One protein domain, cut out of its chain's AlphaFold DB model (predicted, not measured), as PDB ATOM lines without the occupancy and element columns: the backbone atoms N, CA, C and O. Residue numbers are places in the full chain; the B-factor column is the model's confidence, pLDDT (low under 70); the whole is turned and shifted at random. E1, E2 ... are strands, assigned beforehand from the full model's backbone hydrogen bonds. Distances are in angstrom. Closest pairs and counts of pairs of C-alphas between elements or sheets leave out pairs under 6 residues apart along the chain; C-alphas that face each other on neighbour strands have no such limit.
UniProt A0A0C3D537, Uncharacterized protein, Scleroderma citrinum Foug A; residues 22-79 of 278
ATOM      1  N   VAL A  22      75.489  28.794   6.212       53.53
ATOM      2  CA  VAL A  22      76.827  28.211   6.058       53.53
ATOM      3  C   VAL A  22      76.659  26.829   5.432       53.53
ATOM      4  O   VAL A  22      76.301  25.872   6.115       53.53
ATOM      5  N   HIS A  23      76.870  26.744   4.123       59.38
ATOM      6  CA  HIS A  23      76.815  25.497   3.375       59.38
ATOM      7  C   HIS A  23      78.164  25.253   2.702       59.38
ATOM      8  O   HIS A  23      78.775  26.174   2.163       59.38
ATOM      9  N   TYR A  24      78.626  24.007   2.758       66.25
ATOM     10  CA  TYR A  24      79.686  23.531   1.883       66.25
ATOM     11  C   TYR A  24      79.070  23.255   0.522       66.25
ATOM     12  O   TYR A  24      78.086  22.516   0.417       66.25
ATOM     13  N   GLN A  25      79.646  23.854  -0.511       70.81
ATOM     14  CA  GLN A  25      79.204  23.651  -1.877       70.81
ATOM     15  C   GLN A  25      80.343  23.032  -2.676       70.81
ATOM     16  O   GLN A  25      81.465  23.542  -2.688       70.81
ATOM     17  N   ILE A  26      80.041  21.905  -3.316       75.12
ATOM     18  CA  ILE A  26      80.923  21.292  -4.302       75.12
ATOM     19  C   ILE A  26      80.333  21.575  -5.671       75.12
ATOM     20  O   ILE A  26      79.238  21.114  -5.989       75.12
ATOM     21  N   ASP A  27      81.063  22.319  -6.483       80.12
ATOM     22  CA  ASP A  27      80.728  22.564  -7.874       80.12
ATOM     23  C   ASP A  27      81.525  21.599  -8.746       80.12
ATOM     24  O   ASP A  27      82.748  21.546  -8.675       80.12
ATOM     25  N   ILE A  28      80.843  20.817  -9.574       80.31
ATOM     26  CA  ILE A  28      81.478  19.880 -10.500       80.31
ATOM     27  C   ILE A  28      81.223  20.347 -11.928       80.31
ATOM     28  O   ILE A  28      80.079  20.565 -12.331       80.31
ATOM     29  N   LEU A  29      82.290  20.471 -12.704       85.31
ATOM     30  CA  LEU A  29      82.277  20.733 -14.134       85.31
ATOM     31  C   LEU A  29      82.903  19.551 -14.856       85.31
ATOM     32  O   LEU A  29      84.045  19.204 -14.592       85.31
ATOM     33  N   GLN A  30      82.185  18.973 -15.809       85.44
ATOM     34  CA  GLN A  30      82.740  17.981 -16.720       85.44
ATOM     35  C   GLN A  30      82.950  18.623 -18.090       85.44
ATOM     36  O   GLN A  30      82.039  19.238 -18.643       85.44
ATOM     37  N   THR A  31      84.151  18.496 -18.645       86.31
ATOM     38  CA  THR A  31      84.506  18.976 -19.984       86.31
ATOM     39  C   THR A  31      85.167  17.863 -20.777       86.31
ATOM     40  O   THR A  31      85.942  17.075 -20.248       86.31
ATOM     41  N   ARG A  32      84.869  17.773 -22.075       85.38
ATOM     42  CA  ARG A  32      85.544  16.813 -22.953       85.38
ATOM     43  C   ARG A  32      86.908  17.369 -23.343       85.38
ATOM     44  O   ARG A  32      86.994  18.516 -23.785       85.38
ATOM     45  N   LEU A  33      87.962  16.568 -23.210       87.25
ATOM     46  CA  LEU A  33      89.282  16.963 -23.686       87.25
ATOM     47  C   LEU A  33      89.275  16.981 -25.226       87.25
ATOM     48  O   LEU A  33      88.812  16.008 -25.837       87.25
ATOM     49  N   PRO A  34      89.760  18.059 -25.875       86.88
ATOM     50  CA  PRO A  34      89.691  18.211 -27.323       86.88
ATOM     51  C   PRO A  34      90.241  16.998 -28.074       86.88
ATOM     52  O   PRO A  34      91.326  16.512 -27.771       86.88
ATOM     53  N   ARG A  35      89.494  16.544 -29.092       86.19
ATOM     54  CA  ARG A  35      89.872  15.419 -29.970       86.19
ATOM     55  C   ARG A  35      90.143  14.111 -29.222       86.19
ATOM     56  O   ARG A  35      90.967  13.311 -29.654       86.19
ATOM     57  N   SER A  36      89.454  13.884 -28.109       85.38
ATOM     58  CA  SER A  36      89.652  12.682 -27.316       85.38
ATOM     59  C   SER A  36      88.338  12.121 -26.780       85.38
ATOM     60  O   SER A  36      87.316  12.808 -26.705       85.38
ATOM     61  N   THR A  37      88.378  10.852 -26.393       86.88
ATOM     62  CA  THR A  37      87.305  10.187 -25.649       86.88
ATOM     63  C   THR A  37      87.414  10.449 -24.147       86.88
ATOM     64  O   THR A  37      86.674   9.856 -23.381       86.88
ATOM     65  N   TRP A  38      88.308  11.336 -23.702       86.88
ATOM     66  CA  TRP A  38      88.515  11.620 -22.286       86.88
ATOM     67  C   TRP A  38      87.660  12.804 -21.815       86.88
ATOM     68  O   TRP A  38      87.511  13.814 -22.509       86.88
ATOM     69  N   ILE A  39      87.118  12.687 -20.606       87.31
ATOM     70  CA  ILE A  39      86.422  13.733 -19.858       87.31
ATOM     71  C   ILE A  39      87.345  14.202 -18.746       87.31
ATOM     72  O   ILE A  39      87.818  13.392 -17.956       87.31
ATOM     73  N   LEU A  40      87.553  15.508 -18.661       88.19
ATOM     74  CA  LEU A  40      88.104  16.179 -17.499       88.19
ATOM     75  C   LEU A  40      86.956  16.607 -16.584       88.19
ATOM     76  O   LEU A  40      86.146  17.459 -16.944       88.19
ATOM     77  N   GLN A  41      86.895  16.055 -15.382       84.00
ATOM     78  CA  GLN A  41      86.040  16.563 -14.324       84.00
ATOM     79  C   GLN A  41      86.839  17.459 -13.393       84.00
ATOM     80  O   GLN A  41      87.776  17.034 -12.721       84.00
ATOM     81  N   THR A  42      86.420  18.713 -13.330       82.44
ATOM     82  CA  THR A  42      86.889  19.702 -12.373       82.44
ATOM     83  C   THR A  42      85.892  19.765 -11.229       82.44
ATOM     84  O   THR A  42      84.746  20.145 -11.438       82.44
ATOM     85  N   SER A  43      86.305  19.384 -10.026       79.44
ATOM     86  CA  SER A  43      85.488  19.541  -8.819       79.44
ATOM     87  C   SER A  43      86.073  20.669  -7.981       79.44
ATOM     88  O   SER A  43      87.273  20.692  -7.729       79.44
ATOM     89  N   TYR A  44      85.243  21.609  -7.563       79.75
ATOM     90  CA  TYR A  44      85.628  22.794  -6.819       79.75
ATOM     91  C   TYR A  44      84.864  22.823  -5.505       79.75
ATOM     92  O   TYR A  44      83.637  22.806  -5.503       79.75
ATOM     93  N   VAL A  45      85.579  22.835  -4.384       72.88
ATOM     94  CA  VAL A  45      84.974  22.895  -3.051       72.88
ATOM     95  C   VAL A  45      85.093  24.320  -2.533       72.88
ATOM     96  O   VAL A  45      86.202  24.827  -2.356       72.88
ATOM     97  N   THR A  46      83.956  24.962  -2.268       69.75
ATOM     98  CA  THR A  46      83.903  26.277  -1.622       69.75
ATOM     99  C   THR A  46      83.483  26.141  -0.160       69.75
ATOM    100  O   THR A  46      82.444  25.560   0.162       69.75
ATOM    101  N   MET A  47      84.294  26.691   0.752       68.19
ATOM    102  CA  MET A  47      83.907  26.925   2.149       68.19
ATOM    103  C   MET A  47      83.493  28.391   2.316       68.19
ATOM    104  O   MET A  47      84.286  29.294   2.061       68.19
ATOM    105  N   TRP A  48      82.273  28.649   2.795       51.84
ATOM    106  CA  TRP A  48      81.751  30.018   2.940       51.84
ATOM    107  C   TRP A  48      82.197  30.756   4.226       51.84
ATOM    108  O   TRP A  48      81.667  31.817   4.549       51.84
ATOM    109  N   ARG A  49      83.180  30.281   5.007       52.44
ATOM    110  CA  ARG A  49      83.629  31.043   6.195       52.44
ATOM    111  C   ARG A  49      85.131  30.985   6.460       52.44
ATOM    112  O   ARG A  49      85.669  29.952   6.831       52.44
ATOM    113  N   SER A  50      85.752  32.163   6.341       43.31
ATOM    114  CA  SER A  50      87.027  32.632   6.926       43.31
ATOM    115  C   SER A  50      88.334  31.881   6.634       43.31
ATOM    116  O   SER A  50      89.377  32.529   6.630       43.31
ATOM    117  N   SER A  51      88.329  30.589   6.319       49.66
ATOM    118  CA  SER A  51      89.502  29.892   5.786       49.66
ATOM    119  C   SER A  51      89.409  29.873   4.265       49.66
ATOM    120  O   SER A  51      88.541  29.209   3.703       49.66
ATOM    121  N   ARG A  52      90.298  30.604   3.584       56.00
ATOM    122  CA  ARG A  52      90.426  30.670   2.113       56.00
ATOM    123  C   ARG A  52      90.892  29.340   1.482       56.00
ATOM    124  O   ARG A  52      91.673  29.354   0.537       56.00
ATOM    125  N   MET A  53      90.490  28.191   2.020       53.81
ATOM    126  CA  MET A  53      90.829  26.904   1.428       53.81
ATOM    127  C   MET A  53      89.858  26.627   0.286       53.81
ATOM    128  O   MET A  53      88.687  26.318   0.493       53.81
ATOM    129  N   LEU A  54      90.374  26.796  -0.926       66.75
ATOM    130  CA  LEU A  54      89.736  26.396  -2.167       66.75
ATOM    131  C   LEU A  54      90.404  25.101  -2.613       66.75
ATOM    132  O   LEU A  54      91.579  25.093  -2.977       66.75
ATOM    133  N   GLY A  55      89.666  23.998  -2.530       70.56
ATOM    134  CA  GLY A  55      90.113  22.717  -3.061       70.56
ATOM    135  C   GLY A  55      89.659  22.579  -4.508       70.56
ATOM    136  O   GLY A  55      88.460  22.635  -4.775       70.56
ATOM    137  N   VAL A  56      90.597  22.377  -5.434       72.38
ATOM    138  CA  VAL A  56      90.294  21.980  -6.816       72.38
ATOM    139  C   VAL A  56      90.747  20.535  -7.005       72.38
ATOM    140  O   VAL A  56      91.915  20.217  -6.790       72.38
ATOM    141  N   LYS A  57      89.836  19.661  -7.440       76.19
ATOM    142  CA  LYS A  57      90.155  18.342  -7.992       76.19
ATOM    143  C   LYS A  57      90.085  18.393  -9.502       76.19
ATOM    144  O   LYS A  57      89.094  18.875 -10.042       76.19
ATOM    145  N   LEU A  58      91.067  17.795 -10.158       79.50
ATOM    146  CA  LEU A  58      90.991  17.442 -11.567       79.50
ATOM    147  C   LEU A  58      91.070  15.923 -11.675       79.50
ATOM    148  O   LEU A  58      92.022  15.317 -11.185       79.50
ATOM    149  N   GLU A  59      90.073  15.312 -12.296       78.31
ATOM    150  CA  GLU A  59      90.078  13.890 -12.628       78.31
ATOM    151  C   GLU A  59      89.830  13.709 -14.114       78.31
ATOM    152  O   GLU A  59      89.044  14.441 -14.713       78.31
ATOM    153  N   VAL A  60      90.494  12.723 -14.706       81.75
ATOM    154  CA  VAL A  60      90.364  12.413 -16.126       81.75
ATOM    155  C   VAL A  60      89.822  10.994 -16.253       81.75
ATOM    156  O   VAL A  60      90.421  10.059 -15.726       81.75
ATOM    157  N   TYR A  61      88.694  10.833 -16.940       82.88
ATOM    158  CA  TYR A  61      88.060   9.534 -17.187       82.88
ATOM    159  C   TYR A  61      87.862   9.310 -18.675       82.88
ATOM    160  O   TYR A  61      87.675  10.264 -19.426       82.88
ATOM    161  N   GLN A  62      87.861   8.056 -19.106       83.62
ATOM    162  CA  GLN A  62      87.497   7.710 -20.472       83.62
ATOM    163  C   GLN A  62      85.971   7.610 -20.568       83.62
ATOM    164  O   GLN A  62      85.359   6.844 -19.828       83.62
ATOM    165  N   ASP A  63      85.360   8.388 -21.458       79.88
ATOM    166  CA  ASP A  63      83.952   8.269 -21.831       79.88
ATOM    167  C   ASP A  63      83.806   7.148 -22.866       79.88
ATOM    168  O   ASP A  63      84.282   7.304 -23.998       79.88
ATOM    169  N   PRO A  64      83.167   6.017 -22.527       67.44
ATOM    170  CA  PRO A  64      82.848   5.003 -23.521       67.44
ATOM    171  C   PRO A  64      81.735   5.463 -24.481       67.44
ATOM    172  O   PRO A  64      81.528   4.828 -25.513       67.44
ATOM    173  N   GLY A  65      81.017   6.550 -24.170       71.56
ATOM    174  CA  GLY A  65      79.923   7.087 -24.971       71.56
ATOM    175  C   GLY A  65      80.292   8.312 -25.820       71.56
ATOM    176  O   GLY A  65      81.217   9.076 -25.552       71.56
ATOM    177  N   PHE A  66      79.503   8.559 -26.867       66.62
ATOM    178  CA  PHE A  66      79.512   9.829 -27.612       66.62
ATOM    179  C   PHE A  66      78.460  10.816 -27.079       66.62
ATOM    180  O   PHE A  66      77.994  11.683 -27.815       66.62
ATOM    181  N   GLY A  67      78.075  10.691 -25.805       71.31
ATOM    182  CA  GLY A  67      77.072  11.551 -25.186       71.31
ATOM    183  C   GLY A  67      77.490  13.025 -25.176       71.31
ATOM    184  O   GLY A  67      78.672  13.364 -25.081       71.31
ATOM    185  N   ASN A  68      76.507  13.923 -25.272       70.81
ATOM    186  CA  ASN A  68      76.736  15.355 -25.110       70.81
ATOM    187  C   ASN A  68      77.009  15.664 -23.633       70.81
ATOM    188  O   ASN A  68      76.083  15.796 -22.835       70.81
ATOM    189  N   ILE A  69      78.282  15.806 -23.266       70.31
ATOM    190  CA  ILE A  69      78.675  16.302 -21.944       70.31
ATOM    191  C   ILE A  69      78.343  17.791 -21.898       70.31
ATOM    192  O   ILE A  69      78.919  18.596 -22.635       70.31
ATOM    193  N   SER A  70      77.398  18.176 -21.041       64.81
ATOM    194  CA  SER A  70      77.108  19.589 -20.831       64.81
ATOM    195  C   SER A  70      78.275  20.183 -20.049       64.81
ATOM    196  O   SER A  70      78.463  19.822 -18.890       64.81
ATOM    197  N   GLY A  71      79.051  21.090 -20.647       75.00
ATOM    198  CA  GLY A  71      80.094  21.879 -19.967       75.00
ATOM    199  C   GLY A  71      79.528  22.858 -18.926       75.00
ATOM    200  O   GLY A  71      79.941  24.011 -18.850       75.00
ATOM    201  N   LYS A  72      78.513  22.430 -18.174       80.50
ATOM    202  CA  LYS A  72      77.749  23.194 -17.205       80.50
ATOM    203  C   LYS A  72      78.137  22.730 -15.807       80.50
ATOM    204  O   LYS A  72      78.123  21.539 -15.511       80.50
ATOM    205  N   TRP A  73      78.418  23.696 -14.942       74.25
ATOM    206  CA  TRP A  73      78.623  23.456 -13.519       74.25
ATOM    207  C   TRP A  73      77.364  22.876 -12.872       74.25
ATOM    208  O   TRP A  73      76.274  23.452 -12.991       74.25
ATOM    209  N   THR A  74      77.536  21.768 -12.159       73.00
ATOM    210  CA  THR A  74      76.525  21.153 -11.301       73.00
ATOM    211  C   THR A  74      76.941  21.355  -9.850       73.00
ATOM    212  O   THR A  74      78.009  20.910  -9.444       73.00
ATOM    213  N   CYS A  75      76.106  22.060  -9.091       68.38
ATOM    214  CA  CYS A  75      76.327  22.349  -7.679       68.38
ATOM    215  C   CYS A  75      75.713  21.244  -6.813       68.38
ATOM    216  O   CYS A  75      74.559  20.855  -7.019       68.38
ATOM    217  N   PHE A  76      76.469  20.786  -5.821       65.62
ATOM    218  CA  PHE A  76      76.033  19.842  -4.804       65.62
ATOM    219  C   PHE A  76      76.187  20.468  -3.419       65.62
ATOM    220  O   PHE A  76      77.281  20.872  -3.020       65.62
ATOM    221  N   GLY A  77      75.086  20.517  -2.668       62.72
ATOM    222  CA  GLY A  77      75.125  20.858  -1.250       62.72
ATOM    223  C   GLY A  77      75.653  19.677  -0.440       62.72
ATOM    224  O   GLY A  77      75.035  18.607  -0.436       62.72
ATOM    225  N   VAL A  78      76.775  19.873   0.249       58.59
ATOM    226  CA  VAL A  78      77.297  18.921   1.234       58.59
ATOM    227  C   VAL A  78      76.767  19.340   2.597       58.59
ATOM    228  O   VAL A  78      76.902  20.489   3.014       58.59
ATOM    229  N   ASP A  79      76.097  18.415   3.272       52.28
ATOM    230  CA  ASP A  79      75.402  18.701   4.518       52.28
ATOM    231  C   ASP A  79      76.088  17.971   5.667       52.28
ATOM    232  O   ASP A  79      76.309  16.761   5.593       52.28
TER     233      ASP A  79
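Overview. This is residues 22 to 79 of the 278 residues of an uncharacterized protein of Scleroderma citrinum Foug A (UniProt A0A0C3D537). Picture one long, narrow, twisted sheet of four strands, with no named helix over either face. E1, E2 and E3 run up and down side by side for most of its length, and after a long loop round one end the short strand E4 comes in beside E1. The printed part has 58 residues, with four named strands, E1 to E4 in chain order, and no named helix; across the sheet the order is E3, E2, E1, E4, all antiparallel, and the class is all strand. The whole is loose, with a radius of gyration of the C-alphas of 13.5 A, and its rod-like outline spans 41 by 16 by 14 A.

Arrangement. Look first at the inner strands, E1 at residues 24 to 32 and E2 at residues 38 to 47: they form an antiparallel hairpin at 163 degrees, and the facing C-alphas of Gln 30 and Gln 41 are 4.3 A apart. Here you will find N 29 and O 42 within hydrogen-bond range at 2.8 A, and N 42 and O 29 at 2.7 A. Beside E2 comes the edge strand E3, residues 55 to 62, antiparallel at 161 degrees; E2 and E3 are a hairpin too, with N 41 and O 59 at 2.8 A. E1, E2 and E3 make a meander, each strand the antiparallel neighbour of the one before. On the other side of E1 look for the other edge strand, E4, residues 74 to 78, antiparallel to E1 at 151 degrees, with N 28 and O 74 at 2.8 A. With E4 the four make a Greek key, a meander of three whose first strand is the antiparallel neighbour of the fourth. E3 and E4 are apart.

Along the chain. Find C-alpha 24 at (79.686, 23.531, 1.883); from there E1 runs 26.4 A to C-alpha 32 at (85.544, 16.813, -22.953). E2, the longest strand with 10 residues, runs 29.2 A from Trp 38 to Met 47, and E3 runs 23.1 A from Gly 55 to Gln 62. E4 begins at Thr 74 and ends at C-alpha 78, (77.297, 18.921, 1.234).

Size, cuts and confidence. The C-alphas of Ser 50 and Phe 66 are the two farthest apart, at 42.1 A. From edge to edge of the sheet the strands' lines turn by 54 degrees. The link E1 to E2 is tight, E2 to E3 is short with 7 residues, and E3 to E4 is long with 11. The printed part has no cut. The mean pLDDT of the printed part is 73.0; look for values under 70 at residues 22 to 24, 46 to 54, 64, 66, 70 and 75 to 79.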